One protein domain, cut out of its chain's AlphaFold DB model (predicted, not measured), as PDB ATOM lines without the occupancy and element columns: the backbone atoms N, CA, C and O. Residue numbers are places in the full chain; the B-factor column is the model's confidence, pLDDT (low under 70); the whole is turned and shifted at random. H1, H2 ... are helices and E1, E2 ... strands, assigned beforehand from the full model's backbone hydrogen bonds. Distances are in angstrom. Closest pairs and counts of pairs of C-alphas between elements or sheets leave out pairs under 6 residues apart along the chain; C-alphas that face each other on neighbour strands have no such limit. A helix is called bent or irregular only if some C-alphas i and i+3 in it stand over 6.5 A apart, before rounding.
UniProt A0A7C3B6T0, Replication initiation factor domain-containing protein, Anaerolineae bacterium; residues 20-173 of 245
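What this domain is: This is residues 20 to 173 of the 245 residues of the protein "Replication initiation factor domain-containing protein" of Anaerolineae bacterium (UniProt A0A7C3B6T0). A twisted wall of five antiparallel strands has three helices, H2, H3 and H4, over one face, with H2 over one part of it and the pair H3 and H4 over another. H1 reaches out past H3 to one end of the long axis, the bent strand E3 lies at the other end, and the small two-strand sheet E2 and E7 sits beside H2. The printed part has 154 residues with five named helices and seven named strands, in the order H1 E1 H2 E2 E3 E4 E5 E6 H3 H4 E7 H5. The large sheet runs E1 E6 E5 E4 E3, and the class is mixed, helices and strands. The whole is compact, with a radius of gyration of the C-alphas of 16.6 A, and spans 50 by 33 by 30 A.

Where its parts are: H1, residues 27 to 40, begins at C-alpha 27 (23.955, 7.645, 418.832) and is 20.1 A long. E1, residues 49 to 55, measures 19.4 A; H2 is residues 61 to 69 and E2 residues 73 to 75. E3, residues 83 to 91, measures 20.5 A and bends by 75 degrees at residue 88. E4, residues 97 to 104, measures 24.0 A, E5, residues 111 to 116, 16.6 A, and E6, residues 123 to 129, 19.5 A. H3, residues 130 to 141, measures 16.1 A and H4, residues 147 to 158, 18.1 A. E7 is residues 161 to 163, and H5, residues 166 to 172, ends at C-alpha 172 (34.742, 6.791, 437.903).

How they stand to each other: E3 E4 E5 E6 form a meander, each strand the antiparallel neighbour of the one before; N 85 and O 101 of E3 and E4 are 2.9 A apart, within hydrogen-bond range. E1 and E6 are antiparallel, with N 52 and O 126 at 3.0 A. In two layers, H2, H3 and H4 lie on the same face of this sheet. H2 is over E4, at a height over the sheet of 9.6 A. H3 and H4 form a helical hairpin and touch, with the C-alphas of Leu 140 and Trp 149 closest at 5.9 A. H3 touches H1 with residues 138 to 141 alone, at a steep tilt of 66 degrees. E2 and E7 are antiparallel, with N 74 and O 162 at 2.9 A. H5 is close to H4 but not clearly touching; the C-alphas of Ile 154 and Thr 172 are closest, at 6.3 A. Every O i to N i+4 pair is within hydrogen-bond range in H1, H2, H3 and H5, and 7 of 8 are in H4.

The domain as a whole: The C-alphas of Asn 40 and Phe 89 are the two farthest apart, 51.9 A. Residues 39 to 44 stand free. The printed part has no cut and no long link, and no printed residue is under 70 in pLDDT.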
ATOM      1  N   LYS A  20      24.604  -6.499 418.964       91.00
ATOM      2  CA  LYS A  20      25.168  -6.549 417.600       91.00
ATOM      3  C   LYS A  20      24.580  -5.504 416.644       91.00
ATOM      4  O   LYS A  20      25.232  -5.118 415.690       91.00
ATOM      5  N   ALA A  21      23.324  -5.103 416.842       92.94
ATOM      6  CA  ALA A  21      22.710  -4.037 416.056       92.94
ATOM      7  C   ALA A  21      23.141  -2.656 416.565       92.94
ATOM      8  O   ALA A  21      23.333  -1.761 415.749       92.94
ATOM      9  N   CYS A  22      23.338  -2.491 417.879       93.12
ATOM     10  CA  CYS A  22      23.876  -1.253 418.452       93.12
ATOM     11  C   CYS A  22      25.264  -0.911 417.890       93.12
ATOM     12  O   CYS A  22      25.534   0.260 417.669       93.12
ATOM     13  N   ASP A  23      26.085  -1.915 417.560       91.81
ATOM     14  CA  ASP A  23      27.393  -1.725 416.906       91.81
ATOM     15  C   ASP A  23      27.296  -1.025 415.528       91.81
ATOM     16  O   ASP A  23      28.290  -0.531 414.999       91.81
ATOM     17  N   HIS A  24      26.100  -0.982 414.931       95.25
ATOM     18  CA  HIS A  24      25.841  -0.405 413.609       95.25
ATOM     19  C   HIS A  24      24.918   0.823 413.642       95.25
ATOM     20  O   HIS A  24      24.580   1.353 412.582       95.25
ATOM     21  N   ILE A  25      24.485   1.270 414.824       94.38
ATOM     22  CA  ILE A  25      23.568   2.403 414.985       94.38
ATOM     23  C   ILE A  25      24.317   3.538 415.670       94.38
ATOM     24  O   ILE A  25      24.801   3.387 416.789       94.38
ATOM     25  N   ASN A  26      24.389   4.690 415.002       95.00
ATOM     26  CA  ASN A  26      24.998   5.874 415.596       95.00
ATOM     27  C   ASN A  26      24.082   6.493 416.667       95.00
ATOM     28  O   ASN A  26      22.856   6.348 416.615       95.00
ATOM     29  N   TRP A  27      24.669   7.176 417.646       95.12
ATOM     30  CA  TRP A  27      23.955   7.645 418.832       95.12
ATOM     31  C   TRP A  27      22.853   8.669 418.520       95.12
ATOM     32  O   TRP A  27      21.834   8.696 419.211       95.12
ATOM     33  N   GLU A  28      22.997   9.445 417.444       96.50
ATOM     34  CA  GLU A  28      22.014  10.442 417.008       96.50
ATOM     35  C   GLU A  28      20.678   9.785 416.641       96.50
ATOM     36  O   GLU A  28      19.627  10.402 416.786       96.50
ATOM     37  N   TYR A  29      20.676   8.512 416.221       96.31
ATOM     38  CA  TYR A  29      19.433   7.773 415.986       96.31
ATOM     39  C   TYR A  29      18.701   7.440 417.286       96.31
ATOM     40  O   TYR A  29      17.471   7.451 417.306       96.31
ATOM     41  N   PHE A  30      19.427   7.159 418.371       96.00
ATOM     42  CA  PHE A  30      18.810   6.962 419.683       96.00
ATOM     43  C   PHE A  30      18.237   8.278 420.215       96.00
ATOM     44  O   PHE A  30      17.115   8.285 420.721       96.00
ATOM     45  N   GLN A  31      18.951   9.388 420.017       96.44
ATOM     46  CA  GLN A  31      18.460  10.723 420.355       96.44
ATOM     47  C   GLN A  31      17.215  11.098 419.540       96.44
ATOM     48  O   GLN A  31      16.201  11.499 420.109       96.44
ATOM     49  N   ALA A  32      17.242  10.898 418.220       96.44
ATOM     50  CA  ALA A  32      16.096  11.156 417.351       96.44
ATOM     51  C   ALA A  32      14.890  10.272 417.710       96.44
ATOM     52  O   ALA A  32      13.749  10.735 417.681       96.44
ATOM     53  N   LEU A  33      15.133   9.010 418.085       94.75
ATOM     54  CA  LEU A  33      14.093   8.108 418.572       94.75
ATOM     55  C   LEU A  33      13.451   8.642 419.856       94.75
ATOM     56  O   LEU A  33      12.226   8.684 419.931       94.75
ATOM     57  N   GLU A  34      14.245   9.057 420.842       95.44
ATOM     58  CA  GLU A  34      13.707   9.604 422.093       95.44
ATOM     59  C   GLU A  34      12.936  10.907 421.856       95.44
ATOM     60  O   GLU A  34      11.830  11.070 422.371       95.44
ATOM     61  N   GLN A  35      13.445  11.808 421.012       96.00
ATOM     62  CA  GLN A  35      12.733  13.033 420.628       96.00
ATOM     63  C   GLN A  35      11.396  12.726 419.944       96.00
ATOM     64  O   GLN A  35      10.372  13.336 420.261       96.00
ATOM     65  N   TYR A  36      11.377  11.756 419.027       95.94
ATOM     66  CA  TYR A  36      10.158  11.334 418.346       95.94
ATOM     67  C   TYR A  36       9.143  10.724 419.322       95.94
ATOM     68  O   TYR A  36       7.968  11.095 419.292       95.94
ATOM     69  N   LEU A  37       9.581   9.815 420.196       94.25
ATOM     70  CA  LEU A  37       8.712   9.144 421.164       94.25
ATOM     71  C   LEU A  37       8.155  10.120 422.204       94.25
ATOM     72  O   LEU A  37       6.943  10.153 422.407       94.25
ATOM     73  N   SER A  38       9.006  10.954 422.800       93.75
ATOM     74  CA  SER A  38       8.594  11.959 423.788       93.75
ATOM     75  C   SER A  38       7.629  12.996 423.205       93.75
ATOM     76  O   SER A  38       6.653  13.355 423.862       93.75
ATOM     77  N   SER A  39       7.832  13.427 421.955       94.75
ATOM     78  CA  SER A  39       6.987  14.453 421.322       94.75
ATOM     79  C   SER A  39       5.636  13.928 420.829       94.75
ATOM     80  O   SER A  39       4.654  14.665 420.846       94.75
ATOM     81  N   ASN A  40       5.567  12.672 420.367       93.94
ATOM     82  CA  ASN A  40       4.365  12.126 419.717       93.94
ATOM     83  C   ASN A  40       3.587  11.135 420.593       93.94
ATOM     84  O   ASN A  40       2.388  10.952 420.399       93.94
ATOM     85  N   PHE A  41       4.259  10.487 421.544       90.12
ATOM     86  CA  PHE A  41       3.720   9.369 422.319       90.12
ATOM     87  C   PHE A  41       3.961   9.550 423.813       90.12
ATOM     88  O   PHE A  41       4.141   8.561 424.524       90.12
ATOM     89  N   ASN A  42       3.974  10.793 424.301       85.50
ATOM     90  CA  ASN A  42       4.176  11.067 425.720       85.50
ATOM     91  C   ASN A  42       3.257  10.180 426.589       85.50
ATOM     92  O   ASN A  42       2.081   9.998 426.272       85.50
ATOM     93  N   ASP A  43       3.821   9.567 427.630       84.12
ATOM     94  CA  ASP A  43       3.188   8.568 428.513       84.12
ATOM     95  C   ASP A  43       2.731   7.235 427.871       84.12
ATOM     96  O   ASP A  43       2.264   6.332 428.577       84.12
ATOM     97  N   GLN A  44       2.909   7.048 426.560       88.31
ATOM     98  CA  GLN A  44       2.480   5.852 425.813       88.31
ATOM     99  C   GLN A  44       3.629   4.910 425.417       88.31
ATOM    100  O   GLN A  44       3.380   3.818 424.906       88.31
ATOM    101  N   TYR A  45       4.884   5.267 425.699       92.88
ATOM    102  CA  TYR A  45       6.048   4.399 425.485       92.88
ATOM    103  C   TYR A  45       6.823   4.157 426.781       92.88
ATOM    104  O   TYR A  45       6.757   4.934 427.730       92.88
ATOM    105  N   LYS A  46       7.542   3.029 426.843       94.38
ATOM    106  CA  LYS A  46       8.404   2.669 427.980       94.38
ATOM    107  C   LYS A  46       9.614   1.886 427.499       94.38
ATOM    108  O   LYS A  46       9.445   0.826 426.895       94.38
ATOM    109  N   TYR A  47      10.816   2.316 427.876       95.88
ATOM    110  CA  TYR A  47      11.993   1.457 427.740       95.88
ATOM    111  C   TYR A  47      11.965   0.383 428.822       95.88
ATOM    112  O   TYR A  47      11.877   0.665 430.017       95.88
ATOM    113  N   ARG A  48      11.983  -0.880 428.394       95.81
ATOM    114  CA  ARG A  48      11.863  -2.036 429.295       95.81
ATOM    115  C   ARG A  48      13.201  -2.601 429.728       95.81
ATOM    116  O   ARG A  48      13.268  -3.213 430.794       95.81
ATOM    117  N   ARG A  49      14.237  -2.412 428.919       97.06
ATOM    118  CA  ARG A  49      15.584  -2.908 429.170       97.06
ATOM    119  C   ARG A  49      16.605  -1.995 428.501       97.06
ATOM    120  O   ARG A  49      16.381  -1.577 427.371       97.06
ATOM    121  N   LEU A  50      17.689  -1.727 429.215       97.81
ATOM    122  CA  LEU A  50      18.888  -1.061 428.722       97.81
ATOM    123  C   LEU A  50      20.086  -1.838 429.261       97.81
ATOM    124  O   LEU A  50      20.170  -2.051 430.469       97.81
ATOM    125  N   ASP A  51      21.002  -2.224 428.384       98.00
ATOM    126  CA  ASP A  51      22.263  -2.858 428.758       98.00
ATOM    127  C   ASP A  51      23.371  -1.921 428.272       98.00
ATOM    128  O   ASP A  51      23.542  -1.743 427.067       98.00
ATOM    129  N   PHE A  52      24.078  -1.273 429.200       97.94
ATOM    130  CA  PHE A  52      25.169  -0.352 428.878       97.94
ATOM    131  C   PHE A  52      26.509  -1.016 429.186       97.94
ATOM    132  O   PHE A  52      26.696  -1.527 430.290       97.94
ATOM    133  N   ALA A  53      27.432  -1.023 428.228       97.38
ATOM    134  CA  ALA A  53      28.737  -1.657 428.375       97.38
ATOM    135  C   ALA A  53      29.853  -0.610 428.452       97.38
ATOM    136  O   ALA A  53      29.907   0.307 427.637       97.38
ATOM    137  N   PHE A  54      30.758  -0.789 429.408       97.75
ATOM    138  CA  PHE A  54      32.042  -0.107 429.478       97.75
ATOM    139  C   PHE A  54      33.120  -1.114 429.086       97.75
ATOM    140  O   PHE A  54      33.306  -2.126 429.764       97.75
ATOM    141  N   ASP A  55      33.800  -0.847 427.979       96.56
ATOM    142  CA  ASP A  55      34.916  -1.650 427.488       96.56
ATOM    143  C   ASP A  55      36.254  -1.105 427.984       96.56
ATOM    144  O   ASP A  55      36.391   0.097 428.206       96.56
ATOM    145  N   ASN A  56      37.255  -1.984 428.097       96.56
ATOM    146  CA  ASN A  56      38.618  -1.633 428.513       96.56
ATOM    147  C   ASN A  56      38.674  -0.939 429.887       96.56
ATOM    148  O   ASN A  56      39.410   0.028 430.074       96.56
ATOM    149  N   VAL A  57      37.882  -1.415 430.850       98.12
ATOM    150  CA  VAL A  57      37.907  -0.868 432.216       98.12
ATOM    151  C   VAL A  57      39.270  -1.131 432.890       98.12
ATOM    152  O   VAL A  57      39.895  -2.152 432.596       98.12
ATOM    153  N   PRO A  58      39.743  -0.266 433.815       97.88
ATOM    154  CA  PRO A  58      41.100  -0.331 434.386       97.88
ATOM    155  C   PRO A  58      41.257  -1.398 435.489       97.88
ATOM    156  O   PRO A  58      42.076  -1.276 436.394       97.88
ATOM    157  N   PHE A  59      40.434  -2.441 435.453       98.12
ATOM    158  CA  PHE A  59      40.410  -3.521 436.433       98.12
ATOM    159  C   PHE A  59      39.972  -4.822 435.770       98.12
ATOM    160  O   PHE A  59      39.358  -4.829 434.703       98.12
ATOM    161  N   ASN A  60      40.260  -5.943 436.419       97.50
ATOM    162  CA  ASN A  60      39.843  -7.271 435.993       97.50
ATOM    163  C   ASN A  60      38.719  -7.808 436.885       97.50
ATOM    164  O   ASN A  60      38.534  -7.341 438.014       97.50
ATOM    165  N   PRO A  61      37.968  -8.833 436.444       97.94
ATOM    166  CA  PRO A  61      36.905  -9.381 437.277       97.94
ATOM    167  C   PRO A  61      37.440  -9.999 438.591       97.94
ATOM    168  O   PRO A  61      36.735 -10.020 439.595       97.94
ATOM    169  N   GLN A  62      38.707 -10.420 438.641       97.44
ATOM    170  CA  GLN A  62      39.384 -10.863 439.865       97.44
ATOM    171  C   GLN A  62      39.579  -9.726 440.882       97.44
ATOM    172  O   GLN A  62      39.398  -9.952 442.077       97.44
ATOM    173  N   ASP A  63      39.890  -8.507 440.427       98.25
ATOM    174  CA  ASP A  63      40.029  -7.335 441.305       98.25
ATOM    175  C   ASP A  63      38.687  -6.997 441.965       98.25
ATOM    176  O   ASP A  63      38.618  -6.680 443.154       98.25
ATOM    177  N   VAL A  64      37.599  -7.149 441.201       98.25
ATOM    178  CA  VAL A  64      36.225  -6.979 441.686       98.25
ATOM    179  C   VAL A  64      35.884  -8.028 442.742       98.25
ATOM    180  O   VAL A  64      35.384  -7.681 443.811       98.25
ATOM    181  N   GLU A  65      36.165  -9.308 442.483       98.06
ATOM    182  CA  GLU A  65      35.969 -10.368 443.478       98.06
ATOM    183  C   GLU A  65      36.769 -10.100 444.757       98.06
ATOM    184  O   GLU A  65      36.224 -10.230 445.857       98.06
ATOM    185  N   HIS A  66      38.043  -9.725 444.622       98.12
ATOM    186  CA  HIS A  66      38.909  -9.436 445.756       98.12
ATOM    187  C   HIS A  66      38.348  -8.287 446.601       98.12
ATOM    188  O   HIS A  66      38.133  -8.463 447.799       98.12
ATOM    189  N   ALA A  67      37.979  -7.166 445.977       98.19
ATOM    190  CA  ALA A  67      37.380  -6.028 446.674       98.19
ATOM    191  C   ALA A  67      36.073  -6.395 447.400       98.19
ATOM    192  O   ALA A  67      35.788  -5.893 448.489       98.19
ATOM    193  N   ILE A  68      35.270  -7.304 446.836       96.94
ATOM    194  CA  ILE A  68      34.053  -7.797 447.493       96.94
ATOM    195  C   ILE A  68      34.392  -8.631 448.730       96.94
ATOM    196  O   ILE A  68      33.771  -8.442 449.778       96.94
ATOM    197  N   LYS A  69      35.371  -9.537 448.622       96.56
ATOM    198  CA  LYS A  69      35.833 -10.379 449.737       96.56
ATOM    199  C   LYS A  69      36.412  -9.545 450.884       96.56
ATOM    200  O   LYS A  69      36.136  -9.850 452.040       96.56
ATOM    201  N   GLU A  70      37.096  -8.451 450.563       97.94
ATOM    202  CA  GLU A  70      37.664  -7.501 451.530       97.94
ATOM    203  C   GLU A  70      36.647  -6.469 452.063       97.94
ATOM    204  O   GLU A  70      37.018  -5.510 452.737       97.94
ATOM    205  N   ASN A  71      35.345  -6.639 451.793       97.00
ATOM    206  CA  ASN A  71      34.277  -5.706 452.189       97.00
ATOM    207  C   ASN A  71      34.483  -4.255 451.704       97.00
ATOM    208  O   ASN A  71      33.988  -3.313 452.323       97.00
ATOM    209  N   GLN A  72      35.154  -4.062 450.567       97.94
ATOM    210  CA  GLN A  72      35.379  -2.746 449.960       97.94
ATOM    211  C   GLN A  72      34.237  -2.308 449.027       97.94
ATOM    212  O   GLN A  72      34.330  -1.258 448.397       97.94
ATOM    213  N   LEU A  73      33.154  -3.088 448.928       97.62
ATOM    214  CA  LEU A  73      31.985  -2.785 448.099       97.62
ATOM    215  C   LEU A  73      30.810  -2.262 448.937       97.62
ATOM    216  O   LEU A  73      30.269  -2.971 449.790       97.62
ATOM    217  N   ARG A  74      30.291  -1.083 448.575       96.75
ATOM    218  CA  ARG A  74      28.919  -0.677 448.902       96.75
ATOM    219  C   ARG A  74      28.002  -0.993 447.724       96.75
ATOM    220  O   ARG A  74      28.216  -0.493 446.628       96.75
ATOM    221  N   SER A  75      26.941  -1.767 447.946       95.69
ATOM    222  CA  SER A  75      25.983  -2.114 446.890       95.69
ATOM    223  C   SER A  75      24.541  -2.160 447.388       95.69
ATOM    224  O   SER A  75      24.284  -2.464 448.552       95.69
ATOM    225  N   LEU A  76      23.597  -1.891 446.482       94.44
ATOM    226  CA  LEU A  76      22.170  -2.179 446.676       94.44
ATOM    227  C   LEU A  76      21.772  -3.587 446.193       94.44
ATOM    228  O   LEU A  76      20.608  -3.973 446.324       94.44
ATOM    229  N   ALA A  77      22.698  -4.347 445.603       93.38
ATOM    230  CA  ALA A  77      22.487  -5.747 445.264       93.38
ATOM    231  C   ALA A  77      22.363  -6.589 446.538       93.38
ATOM    232  O   ALA A  77      23.012  -6.334 447.555       93.38
ATOM    233  N   LYS A  78      21.543  -7.640 446.487       89.00
ATOM    234  CA  LYS A  78      21.488  -8.596 447.590       89.00
ATOM    235  C   LYS A  78      22.732  -9.478 447.560       89.00
ATOM    236  O   LYS A  78      23.094  -9.985 446.502       89.00
ATOM    237  N   ARG A  79      23.322  -9.752 448.724       87.94
ATOM    238  CA  ARG A  79      24.507 -10.623 448.835       87.94
ATOM    239  C   ARG A  79      24.294 -12.012 448.227       87.94
ATOM    240  O   ARG A  79      25.189 -12.527 447.580       87.94
ATOM    241  N   GLU A  80      23.091 -12.571 448.355       90.50
ATOM    242  CA  GLU A  80      22.714 -13.875 447.777       90.50
ATOM    243  C   GLU A  80      22.730 -13.917 446.238       90.50
ATOM    244  O   GLU A  80      22.693 -14.992 445.652       90.50
ATOM    245  N   THR A  81      22.761 -12.754 445.579       91.50
ATOM    246  CA  THR A  81      22.789 -12.651 444.111       91.50
ATOM    247  C   THR A  81      24.195 -12.518 443.537       91.50
ATOM    248  O   THR A  81      24.344 -12.465 442.324       91.50
ATOM    249  N   LEU A  82      25.215 -12.459 444.393       94.88
ATOM    250  CA  LEU A  82      26.609 -12.415 443.981       94.88
ATOM    251  C   LEU A  82      27.037 -13.772 443.415       94.88
ATOM    252  O   LEU A  82      26.849 -14.798 444.072       94.88
ATOM    253  N   LYS A  83      27.648 -13.773 442.230       97.00
ATOM    254  CA  LYS A  83      28.203 -14.987 441.625       97.00
ATOM    255  C   LYS A  83      29.579 -14.742 441.034       97.00
ATOM    256  O   LYS A  83      29.846 -13.686 440.466       97.00
ATOM    257  N   PHE A  84      30.410 -15.771 441.130       96.81
ATOM    258  CA  PHE A  84      31.739 -15.830 440.544       96.81
ATOM    259  C   PHE A  84      31.807 -17.055 439.639       96.81
ATOM    260  O   PHE A  84      31.473 -18.164 440.061       96.81
ATOM    261  N   HIS A  85      32.223 -16.854 438.396       95.81
ATOM    262  CA  HIS A  85      32.358 -17.911 437.405       95.81
ATOM    263  C   HIS A  85      33.743 -17.821 436.772       95.81
ATOM    264  O   HIS A  85      34.109 -16.788 436.220       95.81
ATOM    265  N   GLY A  86      34.505 -18.910 436.841       93.38
ATOM    266  CA  GLY A  86      35.806 -19.022 436.195       93.38
ATOM    267  C   GLY A  86      35.878 -20.270 435.331       93.38
ATOM    268  O   GLY A  86      35.558 -21.361 435.798       93.38
ATOM    269  N   SER A  87      36.337 -20.108 434.093       94.12
ATOM    270  CA  SER A  87      36.594 -21.211 433.164       94.12
ATOM    271  C   SER A  87      38.046 -21.120 432.687       94.12
ATOM    272  O   SER A  87      38.304 -20.536 431.632       94.12
ATOM    273  N   PRO A  88      39.016 -21.671 433.444       91.69
ATOM    274  CA  PRO A  88      40.446 -21.456 433.206       91.69
ATOM    275  C   PRO A  88      40.951 -22.030 431.878       91.69
ATOM    276  O   PRO A  88      41.972 -21.578 431.388       91.69
ATOM    277  N   PHE A  89      40.239 -22.988 431.281       93.81
ATOM    278  CA  PHE A  89      40.608 -23.609 430.002       93.81
ATOM    279  C   PHE A  89      39.758 -23.126 428.821       93.81
ATOM    280  O   PHE A  89      39.938 -23.592 427.700       93.81
ATOM    281  N   GLN A  90      38.797 -22.231 429.060       92.81
ATOM    282  CA  GLN A  90      37.961 -21.692 427.994       92.81
ATOM    283  C   GLN A  90      38.726 -20.607 427.241       92.81
ATOM    284  O   GLN A  90      39.259 -19.693 427.866       92.81
ATOM    285  N   LEU A  91      38.737 -20.692 425.911       91.75
ATOM    286  CA  LEU A  91      39.269 -19.635 425.058       91.75
ATOM    287  C   LEU A  91      38.363 -18.400 425.102       91.75
ATOM    288  O   LEU A  91      37.130 -18.509 425.095       91.75
ATOM    289  N   ARG A  92      38.996 -17.234 425.163       92.12
ATOM    290  CA  ARG A  92      38.384 -15.928 424.925       92.12
ATOM    291  C   ARG A  92      38.203 -15.694 423.428       92.12
ATOM    292  O   ARG A  92      38.767 -16.407 422.603       92.12
ATOM    293  N   ASP A  93      37.470 -14.640 423.090       89.31
ATOM    294  CA  ASP A  93      37.260 -14.228 421.697       89.31
ATOM    295  C   ASP A  93      38.552 -13.704 421.027       89.31
ATOM    296  O   ASP A  93      38.596 -13.584 419.808       89.31
ATOM    297  N   ASN A  94      39.602 -13.405 421.806       89.19
ATOM    298  CA  ASN A  94      40.932 -12.996 421.333       89.19
ATOM    299  C   ASN A  94      41.989 -14.119 421.425       89.19
ATOM    300  O   ASN A  94      43.179 -13.823 421.505       89.19
ATOM    301  N   ASP A  95      41.560 -15.383 421.484       91.69
ATOM    302  CA  ASP A  95      42.406 -16.587 421.572       91.69
ATOM    303  C   ASP A  95      43.239 -16.746 422.862       91.69
ATOM    304  O   ASP A  95      43.963 -17.731 423.026       91.69
ATOM    305  N   GLU A  96      43.108 -15.841 423.835       91.06
ATOM    306  CA  GLU A  96      43.691 -16.034 425.163       91.06
ATOM    307  C   GLU A  96      42.942 -17.113 425.960       91.06
ATOM    308  O   GLU A  96      41.720 -17.260 425.884       91.06
ATOM    309  N   ILE A  97      43.677 -17.851 426.793       92.06
ATOM    310  CA  ILE A  97      43.114 -18.898 427.648       92.06
ATOM    311  C   ILE A  97      42.619 -18.300 428.974       92.06
ATOM    312  O   ILE A  97      43.310 -17.531 429.640       92.06
ATOM    313  N   GLY A  98      41.428 -18.729 429.385       92.75
ATOM    314  CA  GLY A  98      40.862 -18.493 430.705       92.75
ATOM    315  C   GLY A  98      39.870 -17.339 430.720       92.75
ATOM    316  O   GLY A  98      40.233 -16.195 430.461       92.75
ATOM    317  N   THR A  99      38.623 -17.619 431.095       95.38
ATOM    318  CA  THR A  99      37.592 -16.592 431.297       95.38
ATOM    319  C   THR A  99      37.241 -16.453 432.774       95.38
ATOM    320  O   THR A  99      37.276 -17.425 433.535       95.38
ATOM    321  N   TYR A 100      36.908 -15.232 433.182       97.50
ATOM    322  CA  TYR A 100      36.433 -14.908 434.518       97.50
ATOM    323  C   TYR A 100      35.234 -13.966 434.429       97.50
ATOM    324  O   TYR A 100      35.159 -13.114 433.541       97.50
ATOM    325  N   THR A 101      34.253 -14.152 435.304       98.06
ATOM    326  CA  THR A 101      33.016 -13.370 435.336       98.06
ATOM    327  C   THR A 101      32.549 -13.182 436.771       98.06
ATOM    328  O   THR A 101      32.447 -14.144 437.533       98.06
ATOM    329  N   VAL A 102      32.225 -11.940 437.118       98.31
ATOM    330  CA  VAL A 102      31.596 -11.555 438.382       98.31
ATOM    331  C   VAL A 102      30.238 -10.942 438.087       98.31
ATOM    332  O   VAL A 102      30.145  -9.972 437.337       98.31
ATOM    333  N   GLU A 103      29.188 -11.490 438.694       98.38
ATOM    334  CA  GLU A 103      27.822 -10.979 438.590       98.38
ATOM    335  C   GLU A 103      27.358 -10.412 439.936       98.38
ATOM    336  O   GLU A 103      27.473 -11.066 440.975       98.38
ATOM    337  N   LEU A 104      26.788  -9.208 439.913       97.25
ATOM    338  CA  LEU A 104      26.176  -8.534 441.057       97.25
ATOM    339  C   LEU A 104      24.721  -8.201 440.720       97.25
ATOM    340  O   LEU A 104      24.452  -7.336 439.887       97.25
ATOM    341  N   GLY A 105      23.777  -8.863 441.386       95.56
ATOM    342  CA  GLY A 105      22.348  -8.731 441.101       95.56
ATOM    343  C   GLY A 105      21.782  -9.938 440.355       95.56
ATOM    344  O   GLY A 105      22.481 -10.893 440.038       95.56
ATOM    345  N   SER A 106      20.472  -9.919 440.107       93.12
ATOM    346  CA  SER A 106      19.792 -10.984 439.359       93.12
ATOM    347  C   SER A 106      19.447 -10.508 437.955       93.12
ATOM    348  O   SER A 106      19.001  -9.371 437.781       93.12
ATOM    349  N   SER A 107      19.509 -11.410 436.976       92.25
ATOM    350  CA  SER A 107      19.051 -11.151 435.607       92.25
ATOM    351  C   SER A 107      17.576 -10.746 435.540       92.25
ATOM    352  O   SER A 107      17.183 -10.048 434.612       92.25
ATOM    353  N   THR A 108      16.767 -11.123 436.533       89.75
ATOM    354  CA  THR A 108      15.350 -10.742 436.666       89.75
ATOM    355  C   THR A 108      15.119  -9.479 437.495       89.75
ATOM    356  O   THR A 108      13.985  -9.019 437.613       89.75
ATOM    357  N   SER A 109      16.165  -8.917 438.101       91.62
ATOM    358  CA  SER A 109      16.055  -7.702 438.909       91.62
ATOM    359  C   SER A 109      16.154  -6.434 438.058       91.62
ATOM    360  O   SER A 109      16.558  -6.472 436.897       91.62
ATOM    361  N   GLN A 110      15.787  -5.287 438.638       94.00
ATOM    362  CA  GLN A 110      15.827  -4.002 437.928       94.00
ATOM    363  C   GLN A 110      17.233  -3.549 437.536       94.00
ATOM    364  O   GLN A 110      17.349  -2.693 436.666       94.00
ATOM    365  N   ARG A 111      18.272  -4.046 438.216       96.00
ATOM    366  CA  ARG A 111      19.672  -3.667 438.016       96.00
ATOM    367  C   ARG A 111      20.560  -4.881 438.238       96.00
ATOM    368  O   ARG A 111      20.392  -5.560 439.247       96.00
ATOM    369  N   MET A 112      21.487  -5.124 437.325       97.56
ATOM    370  CA  MET A 112      22.505  -6.164 437.435       97.56
ATOM    371  C   MET A 112      23.794  -5.647 436.808       97.56
ATOM    372  O   MET A 112      23.742  -4.975 435.782       97.56
ATOM    373  N   ILE A 113      24.931  -5.952 437.423       98.00
ATOM    374  CA  ILE A 113      26.248  -5.704 436.839       98.00
ATOM    375  C   ILE A 113      26.910  -7.035 436.536       98.00
ATOM    376  O   ILE A 113      26.865  -7.946 437.365       98.00
ATOM    377  N   THR A 114      27.570  -7.103 435.387       98.50
ATOM    378  CA  THR A 114      28.425  -8.219 434.996       98.50
ATOM    379  C   THR A 114      29.792  -7.674 434.614       98.50
ATOM    380  O   THR A 114      29.895  -6.871 433.694       98.50
ATOM    381  N   VAL A 115      30.847  -8.110 435.298       98.50
ATOM    382  CA  VAL A 115      32.235  -7.804 434.929       98.50
ATOM    383  C   VAL A 115      32.871  -9.075 434.398       98.50
ATOM    384  O   VAL A 115      32.874 -10.084 435.098       98.50
ATOM    385  N   TYR A 116      33.380  -9.063 433.170       98.00
ATOM    386  CA  TYR A 116      33.932 -10.261 432.541       98.00
ATOM    387  C   TYR A 116      34.989  -9.939 431.486       98.00
ATOM    388  O   TYR A 116      35.028  -8.835 430.958       98.00
ATOM    389  N   ASN A 117      35.830 -10.917 431.151       96.62
ATOM    390  CA  ASN A 117      36.918 -10.769 430.171       96.62
ATOM    391  C   ASN A 117      36.798 -11.724 428.968       96.62
ATOM    392  O   ASN A 117      37.744 -11.914 428.214       96.62
ATOM    393  N   LYS A 118      35.633 -12.350 428.760       92.81
ATOM    394  CA  LYS A 118      35.419 -13.322 427.669       92.81
ATOM    395  C   LYS A 118      35.690 -12.740 426.272       92.81
ATOM    396  O   LYS A 118      36.163 -13.469 425.409       92.81
ATOM    397  N   ARG A 119      35.416 -11.449 426.060       88.44
ATOM    398  CA  ARG A 119      35.551 -10.760 424.762       88.44
ATOM    399  C   ARG A 119      36.958 -10.197 424.494       88.44
ATOM    400  O   ARG A 119      37.122  -9.379 423.596       88.44
ATOM    401  N   GLY A 120      37.959 -10.602 425.277       90.38
ATOM    402  CA  GLY A 120      39.310 -10.044 425.239       90.38
ATOM    403  C   GLY A 120      39.520  -9.053 426.386       90.38
ATOM    404  O   GLY A 120      39.817  -9.511 427.493       90.38
ATOM    405  N   PRO A 121      39.349  -7.732 426.176       93.12
ATOM    406  CA  PRO A 121      39.417  -6.760 427.262       93.12
ATOM    407  C   PRO A 121      38.351  -6.992 428.333       93.12
ATOM    408  O   PRO A 121      37.273  -7.534 428.059       93.12
ATOM    409  N   THR A 122      38.624  -6.534 429.556       97.38
ATOM    410  CA  THR A 122      37.609  -6.544 430.610       97.38
ATOM    411  C   THR A 122      36.487  -5.573 430.253       97.38
ATOM    412  O   THR A 122      36.720  -4.401 429.945       97.38
ATOM    413  N   ARG A 123      35.259  -6.081 430.319       97.88
ATOM    414  CA  ARG A 123      34.023  -5.342 430.105       97.88
ATOM    415  C   ARG A 123      33.202  -5.331 431.386       97.88
ATOM    416  O   ARG A 123      33.009  -6.376 432.008       97.88
ATOM    417  N   LEU A 124      32.671  -4.161 431.735       98.50
ATOM    418  CA  LEU A 124      31.609  -4.004 432.726       98.50
ATOM    419  C   LEU A 124      30.294  -3.742 431.991       98.50
ATOM    420  O   LEU A 124      30.145  -2.725 431.325       98.50
ATOM    421  N   GLU A 125      29.325  -4.639 432.120       98.31
ATOM    422  CA  GLU A 125      27.958  -4.440 431.639       98.31
ATOM    423  C   GLU A 125      27.051  -4.054 432.803       98.31
ATOM    424  O   GLU A 125      27.013  -4.736 433.827       98.31
ATOM    425  N   PHE A 126      26.293  -2.974 432.635       98.38
ATOM    426  CA  PHE A 126      25.250  -2.545 433.550       98.38
ATOM    427  C   PHE A 126      23.887  -2.754 432.884       98.38
ATOM    428  O   PHE A 126      23.474  -2.002 432.004       98.38
ATOM    429  N   GLN A 127      23.189  -3.808 433.301       98.38
ATOM    430  CA  GLN A 127      21.838  -4.130 432.855       98.38
ATOM    431  C   GLN A 127      20.818  -3.417 433.743       98.38
ATOM    432  O   GLN A 127      20.841  -3.542 434.970       98.38
ATOM    433  N   MET A 128      19.847  -2.757 433.121       97.50
ATOM    434  CA  MET A 128      18.735  -2.068 433.766       97.50
ATOM    435  C   MET A 128      17.405  -2.525 433.169       97.50
ATOM    436  O   MET A 128      17.314  -2.819 431.979       97.50
ATOM    437  N   ARG A 129      16.349  -2.581 433.990       96.31
ATOM    438  CA  ARG A 129      15.000  -2.995 433.567       96.31
ATOM    439  C   ARG A 129      13.896  -2.081 434.084       96.31
ATOM    440  O   ARG A 129      14.058  -1.367 435.078       96.31
ATOM    441  N   ASP A 130      12.750  -2.153 433.415       94.56
ATOM    442  CA  ASP A 130      11.507  -1.460 433.755       94.56
ATOM    443  C   ASP A 130      11.723   0.036 434.022       94.56
ATOM    444  O   ASP A 130      12.228   0.759 433.172       94.56
ATOM    445  N   LYS A 131      11.357   0.518 435.215       92.31
ATOM    446  CA  LYS A 131      11.435   1.937 435.573       92.31
ATOM    447  C   LYS A 131      12.855   2.491 435.516       92.31
ATOM    448  O   LYS A 131      13.020   3.652 435.169       92.31
ATOM    449  N   ARG A 132      13.864   1.679 435.863       93.88
ATOM    450  CA  ARG A 132      15.271   2.099 435.777       93.88
ATOM    451  C   ARG A 132      15.709   2.237 434.332       93.88
ATOM    452  O   ARG A 132      16.311   3.249 434.013       93.88
ATOM    453  N   ALA A 133      15.370   1.259 433.491       96.88
ATOM    454  CA  ALA A 133      15.657   1.341 432.065       96.88
ATOM    455  C   ALA A 133      15.007   2.589 431.463       96.88
ATOM    456  O   ALA A 133      15.704   3.398 430.885       96.88
ATOM    457  N   HIS A 134      13.709   2.807 431.691       96.12
ATOM    458  CA  HIS A 134      13.022   3.989 431.175       96.12
ATOM    459  C   HIS A 134      13.653   5.310 431.609       96.12
ATOM    460  O   HIS A 134      13.984   6.111 430.745       96.12
ATOM    461  N   LEU A 135      13.876   5.509 432.913       95.75
ATOM    462  CA  LEU A 135      14.464   6.750 433.416       95.75
ATOM    463  C   LEU A 135      15.843   7.011 432.806       95.75
ATOM    464  O   LEU A 135      16.095   8.100 432.304       95.75
ATOM    465  N   ILE A 136      16.718   6.006 432.843       96.62
ATOM    466  CA  ILE A 136      18.108   6.168 432.420       96.62
ATOM    467  C   ILE A 136      18.185   6.297 430.902       96.62
ATOM    468  O   ILE A 136      18.944   7.116 430.409       96.62
ATOM    469  N   THR A 137      17.379   5.548 430.147       97.50
ATOM    470  CA  THR A 137      17.342   5.672 428.688       97.50
ATOM    471  C   THR A 137      16.826   7.037 428.241       97.50
ATOM    472  O   THR A 137      17.423   7.605 427.336       97.50
ATOM    473  N   CYS A 138      15.784   7.593 428.871       96.31
ATOM    474  CA  CYS A 138      15.317   8.946 428.545       96.31
ATOM    475  C   CYS A 138      16.399  10.002 428.812       96.31
ATOM    476  O   CYS A 138      16.621  10.872 427.981       96.31
ATOM    477  N   GLU A 139      17.115   9.904 429.935       97.00
ATOM    478  CA  GLU A 139      18.222  10.818 430.249       97.00
ATOM    479  C   GLU A 139      19.402  10.652 429.279       97.00
ATOM    480  O   GLU A 139      19.930  11.630 428.760       97.00
ATOM    481  N   LEU A 140      19.783   9.405 428.990       97.06
ATOM    482  CA  LEU A 140      20.901   9.073 428.114       97.06
ATOM    483  C   LEU A 140      20.629   9.506 426.669       97.06
ATOM    484  O   LEU A 140      21.445  10.181 426.049       97.06
ATOM    485  N   PHE A 141      19.476   9.127 426.121       97.12
ATOM    486  CA  PHE A 141      19.118   9.436 424.738       97.12
ATOM    487  C   PHE A 141      18.661  10.887 424.579       97.12
ATOM    488  O   PHE A 141      18.805  11.442 423.499       97.12
ATOM    489  N   GLY A 142      18.174  11.522 425.645       96.00
ATOM    490  CA  GLY A 142      17.873  12.951 425.675       96.00
ATOM    491  C   GLY A 142      19.098  13.854 425.846       96.00
ATOM    492  O   GLY A 142      18.950  15.069 425.766       96.00
ATOM    493  N   ALA A 143      20.292  13.300 426.085       96.50
ATOM    494  CA  ALA A 143      21.505  14.090 426.262       96.50
ATOM    495  C   ALA A 143      21.878  14.865 424.987       96.50
ATOM    496  O   ALA A 143      21.767  14.342 423.878       96.50
ATOM    497  N   ASP A 144      22.393  16.087 425.152       94.00
ATOM    498  CA  ASP A 144      22.789  16.953 424.031       94.00
ATOM    499  C   ASP A 144      23.956  16.378 423.206       94.00
ATOM    500  O   ASP A 144      24.069  16.649 422.012       94.00
ATOM    501  N   ASN A 145      24.838  15.597 423.841       95.00
ATOM    502  CA  ASN A 145      26.038  15.030 423.230       95.00
ATOM    503  C   ASN A 145      26.357  13.645 423.821       95.00
ATOM    504  O   ASN A 145      26.254  13.444 425.035       95.00
ATOM    505  N   ILE A 146      26.824  12.716 422.979       96.00
ATOM    506  CA  ILE A 146      27.320  11.393 423.385       96.00
ATOM    507  C   ILE A 146      28.421  11.460 424.452       96.00
ATOM    508  O   ILE A 146      28.522  10.560 425.281       96.00
ATOM    509  N   THR A 147      29.222  12.528 424.501       95.75
ATOM    510  CA  THR A 147      30.263  12.687 425.534       95.75
ATOM    511  C   THR A 147      29.695  12.677 426.954       95.75
ATOM    512  O   THR A 147      30.385  12.267 427.883       95.75
ATOM    513  N   ASN A 148      28.428  13.064 427.123       96.56
ATOM    514  CA  ASN A 148      27.762  13.096 428.425       96.56
ATOM    515  C   ASN A 148      27.289  11.702 428.868       96.56
ATOM    516  O   ASN A 148      26.986  11.501 430.042       96.56
ATOM    517  N   TRP A 149      27.237  10.720 427.956       97.38
ATOM    518  CA  TRP A 149      26.745   9.374 428.261       97.38
ATOM    519  C   TRP A 149      27.555   8.705 429.358       97.38
ATOM    520  O   TRP A 149      26.991   8.069 430.245       97.38
ATOM    521  N   TYR A 150      28.874   8.868 429.319       97.69
ATOM    522  CA  TYR A 150      29.750   8.305 430.332       97.69
ATOM    523  C   TYR A 150      29.450   8.887 431.721       97.69
ATOM    524  O   TYR A 150      29.245   8.123 432.661       97.69
ATOM    525  N   GLU A 151      29.328  10.212 431.843       97.69
ATOM    526  CA  GLU A 151      29.020  10.871 433.117       97.69
ATOM    527  C   GLU A 151      27.661  10.446 433.680       97.69
ATOM    528  O   GLU A 151      27.577  10.013 434.834       97.69
ATOM    529  N   ILE A 152      26.623  10.469 432.839       97.75
ATOM    530  CA  ILE A 152      25.271  10.019 433.195       97.75
ATOM    531  C   ILE A 152      25.322   8.574 433.708       97.75
ATOM    532  O   ILE A 152      24.835   8.259 434.800       97.75
ATOM    533  N   MET A 153      25.953   7.677 432.947       98.12
ATOM    534  CA  MET A 153      25.981   6.258 433.282       98.12
ATOM    535  C   MET A 153      26.808   5.955 434.530       98.12
ATOM    536  O   MET A 153      26.385   5.114 435.328       98.12
ATOM    537  N   ILE A 154      27.935   6.640 434.751       98.31
ATOM    538  CA  ILE A 154      28.706   6.516 435.994       98.31
ATOM    539  C   ILE A 154      27.875   7.000 437.185       98.31
ATOM    540  O   ILE A 154      27.829   6.308 438.206       98.31
ATOM    541  N   GLY A 155      27.137   8.105 437.052       97.88
ATOM    542  CA  GLY A 155      26.250   8.598 438.105       97.88
ATOM    543  C   GLY A 155      25.220   7.562 438.563       97.88
ATOM    544  O   GLY A 155      25.069   7.316 439.767       97.88
ATOM    545  N   HIS A 156      24.560   6.892 437.613       97.69
ATOM    546  CA  HIS A 156      23.596   5.818 437.898       97.69
ATOM    547  C   HIS A 156      24.250   4.522 438.380       97.69
ATOM    548  O   HIS A 156      23.673   3.798 439.202       97.69
ATOM    549  N   LEU A 157      25.451   4.214 437.891       97.62
ATOM    550  CA  LEU A 157      26.228   3.062 438.336       97.62
ATOM    551  C   LEU A 157      26.627   3.220 439.807       97.62
ATOM    552  O   LEU A 157      26.414   2.294 440.592       97.62
ATOM    553  N   ARG A 158      27.099   4.410 440.206       97.25
ATOM    554  CA  ARG A 158      27.499   4.730 441.590       97.25
ATOM    555  C   ARG A 158      26.340   4.742 442.589       97.25
ATOM    556  O   ARG A 158      26.534   4.492 443.785       97.25
ATOM    557  N   ASP A 159      25.121   4.986 442.110       95.56
ATOM    558  CA  ASP A 159      23.886   4.788 442.881       95.56
ATOM    559  C   ASP A 159      23.616   3.306 443.193       95.56
ATOM    560  O   ASP A 159      22.859   2.991 444.118       95.56
ATOM    561  N   TYR A 160      24.186   2.376 442.422       96.44
ATOM    562  CA  TYR A 160      23.971   0.938 442.570       96.44
ATOM    563  C   TYR A 160      25.147   0.206 443.230       96.44
ATOM    564  O   TYR A 160      24.908  -0.620 444.119       96.44
ATOM    565  N   VAL A 161      26.384   0.518 442.837       97.19
ATOM    566  CA  VAL A 161      27.635  -0.034 443.384       97.19
ATOM    567  C   VAL A 161      28.695   1.046 443.541       97.19
ATOM    568  O   VAL A 161      28.743   1.980 442.758       97.19
ATOM    569  N   ASP A 162      29.563   0.924 444.535       97.75
ATOM    570  CA  ASP A 162      30.668   1.858 444.753       97.75
ATOM    571  C   ASP A 162      31.769   1.125 445.513       97.75
ATOM    572  O   ASP A 162      31.527   0.620 446.617       97.75
ATOM    573  N   PHE A 163      32.943   1.020 444.903       98.12
ATOM    574  CA  PHE A 163      34.095   0.345 445.486       98.12
ATOM    575  C   PHE A 163      35.029   1.367 446.131       98.12
ATOM    576  O   PHE A 163      35.183   2.480 445.643       98.12
ATOM    577  N   SER A 164      35.642   0.995 447.250       97.88
ATOM    578  CA  SER A 164      36.657   1.811 447.930       97.88
ATOM    579  C   SER A 164      38.058   1.371 447.493       97.88
ATOM    580  O   SER A 164      38.822   0.850 448.304       97.88
ATOM    581  N   THR A 165      38.355   1.498 446.196       98.19
ATOM    582  CA  THR A 165      39.591   1.005 445.563       98.19
ATOM    583  C   THR A 165      40.151   2.006 444.537       98.19
ATOM    584  O   THR A 165      39.370   2.667 443.852       98.19
ATOM    585  N   PRO A 166      41.487   2.083 444.342       98.12
ATOM    586  CA  PRO A 166      42.086   3.049 443.411       98.12
ATOM    587  C   PRO A 166      41.634   2.899 441.953       98.12
ATOM    588  O   PRO A 166      41.382   3.894 441.282       98.12
ATOM    589  N   TRP A 167      41.477   1.664 441.464       98.06
ATOM    590  CA  TRP A 167      41.003   1.405 440.096       98.06
ATOM    591  C   TRP A 167      39.555   1.855 439.882       98.06
ATOM    592  O   TRP A 167      39.157   2.169 438.762       98.06
ATOM    593  N   TRP A 168      38.745   1.895 440.945       98.19
ATOM    594  CA  TRP A 168      37.380   2.405 440.864       98.19
ATOM    595  C   TRP A 168      37.359   3.927 440.834       98.19
ATOM    596  O   TRP A 168      36.576   4.513 440.088       98.19
ATOM    597  N   ASP A 169      38.245   4.575 441.588       97.88
ATOM    598  CA  ASP A 169      38.416   6.027 441.528       97.88
ATOM    599  C   ASP A 169      38.911   6.469 440.139       97.88
ATOM    600  O   ASP A 169      38.377   7.424 439.574       97.88
ATOM    601  N   GLU A 170      39.849   5.723 439.541       97.94
ATOM    602  CA  GLU A 170      40.288   5.913 438.150       97.94
ATOM    603  C   GLU A 170      39.130   5.716 437.164       97.94
ATOM    604  O   GLU A 170      38.864   6.581 436.330       97.94
ATOM    605  N   PHE A 171      38.394   4.607 437.293       98.19
ATOM    606  CA  PHE A 171      37.272   4.293 436.412       98.19
ATOM    607  C   PHE A 171      36.096   5.260 436.542       98.19
ATOM    608  O   PHE A 171      35.353   5.426 435.584       98.19
ATOM    609  N   THR A 172      35.864   5.860 437.707       97.88
ATOM    610  CA  THR A 172      34.742   6.791 437.903       97.88
ATOM    611  C   THR A 172      35.139   8.245 437.698       97.88
ATOM    612  O   THR A 172      34.254   9.091 437.632       97.88
ATOM    613  N   GLN A 173      36.436   8.558 437.608       97.06
ATOM    614  CA  GLN A 173      36.958   9.914 437.407       97.06
ATOM    615  C   GLN A 173      36.371  10.938 438.394       97.06
ATOM    616  O   GLN A 173      36.132  12.094 438.055       97.06
TER     617      GLN A 173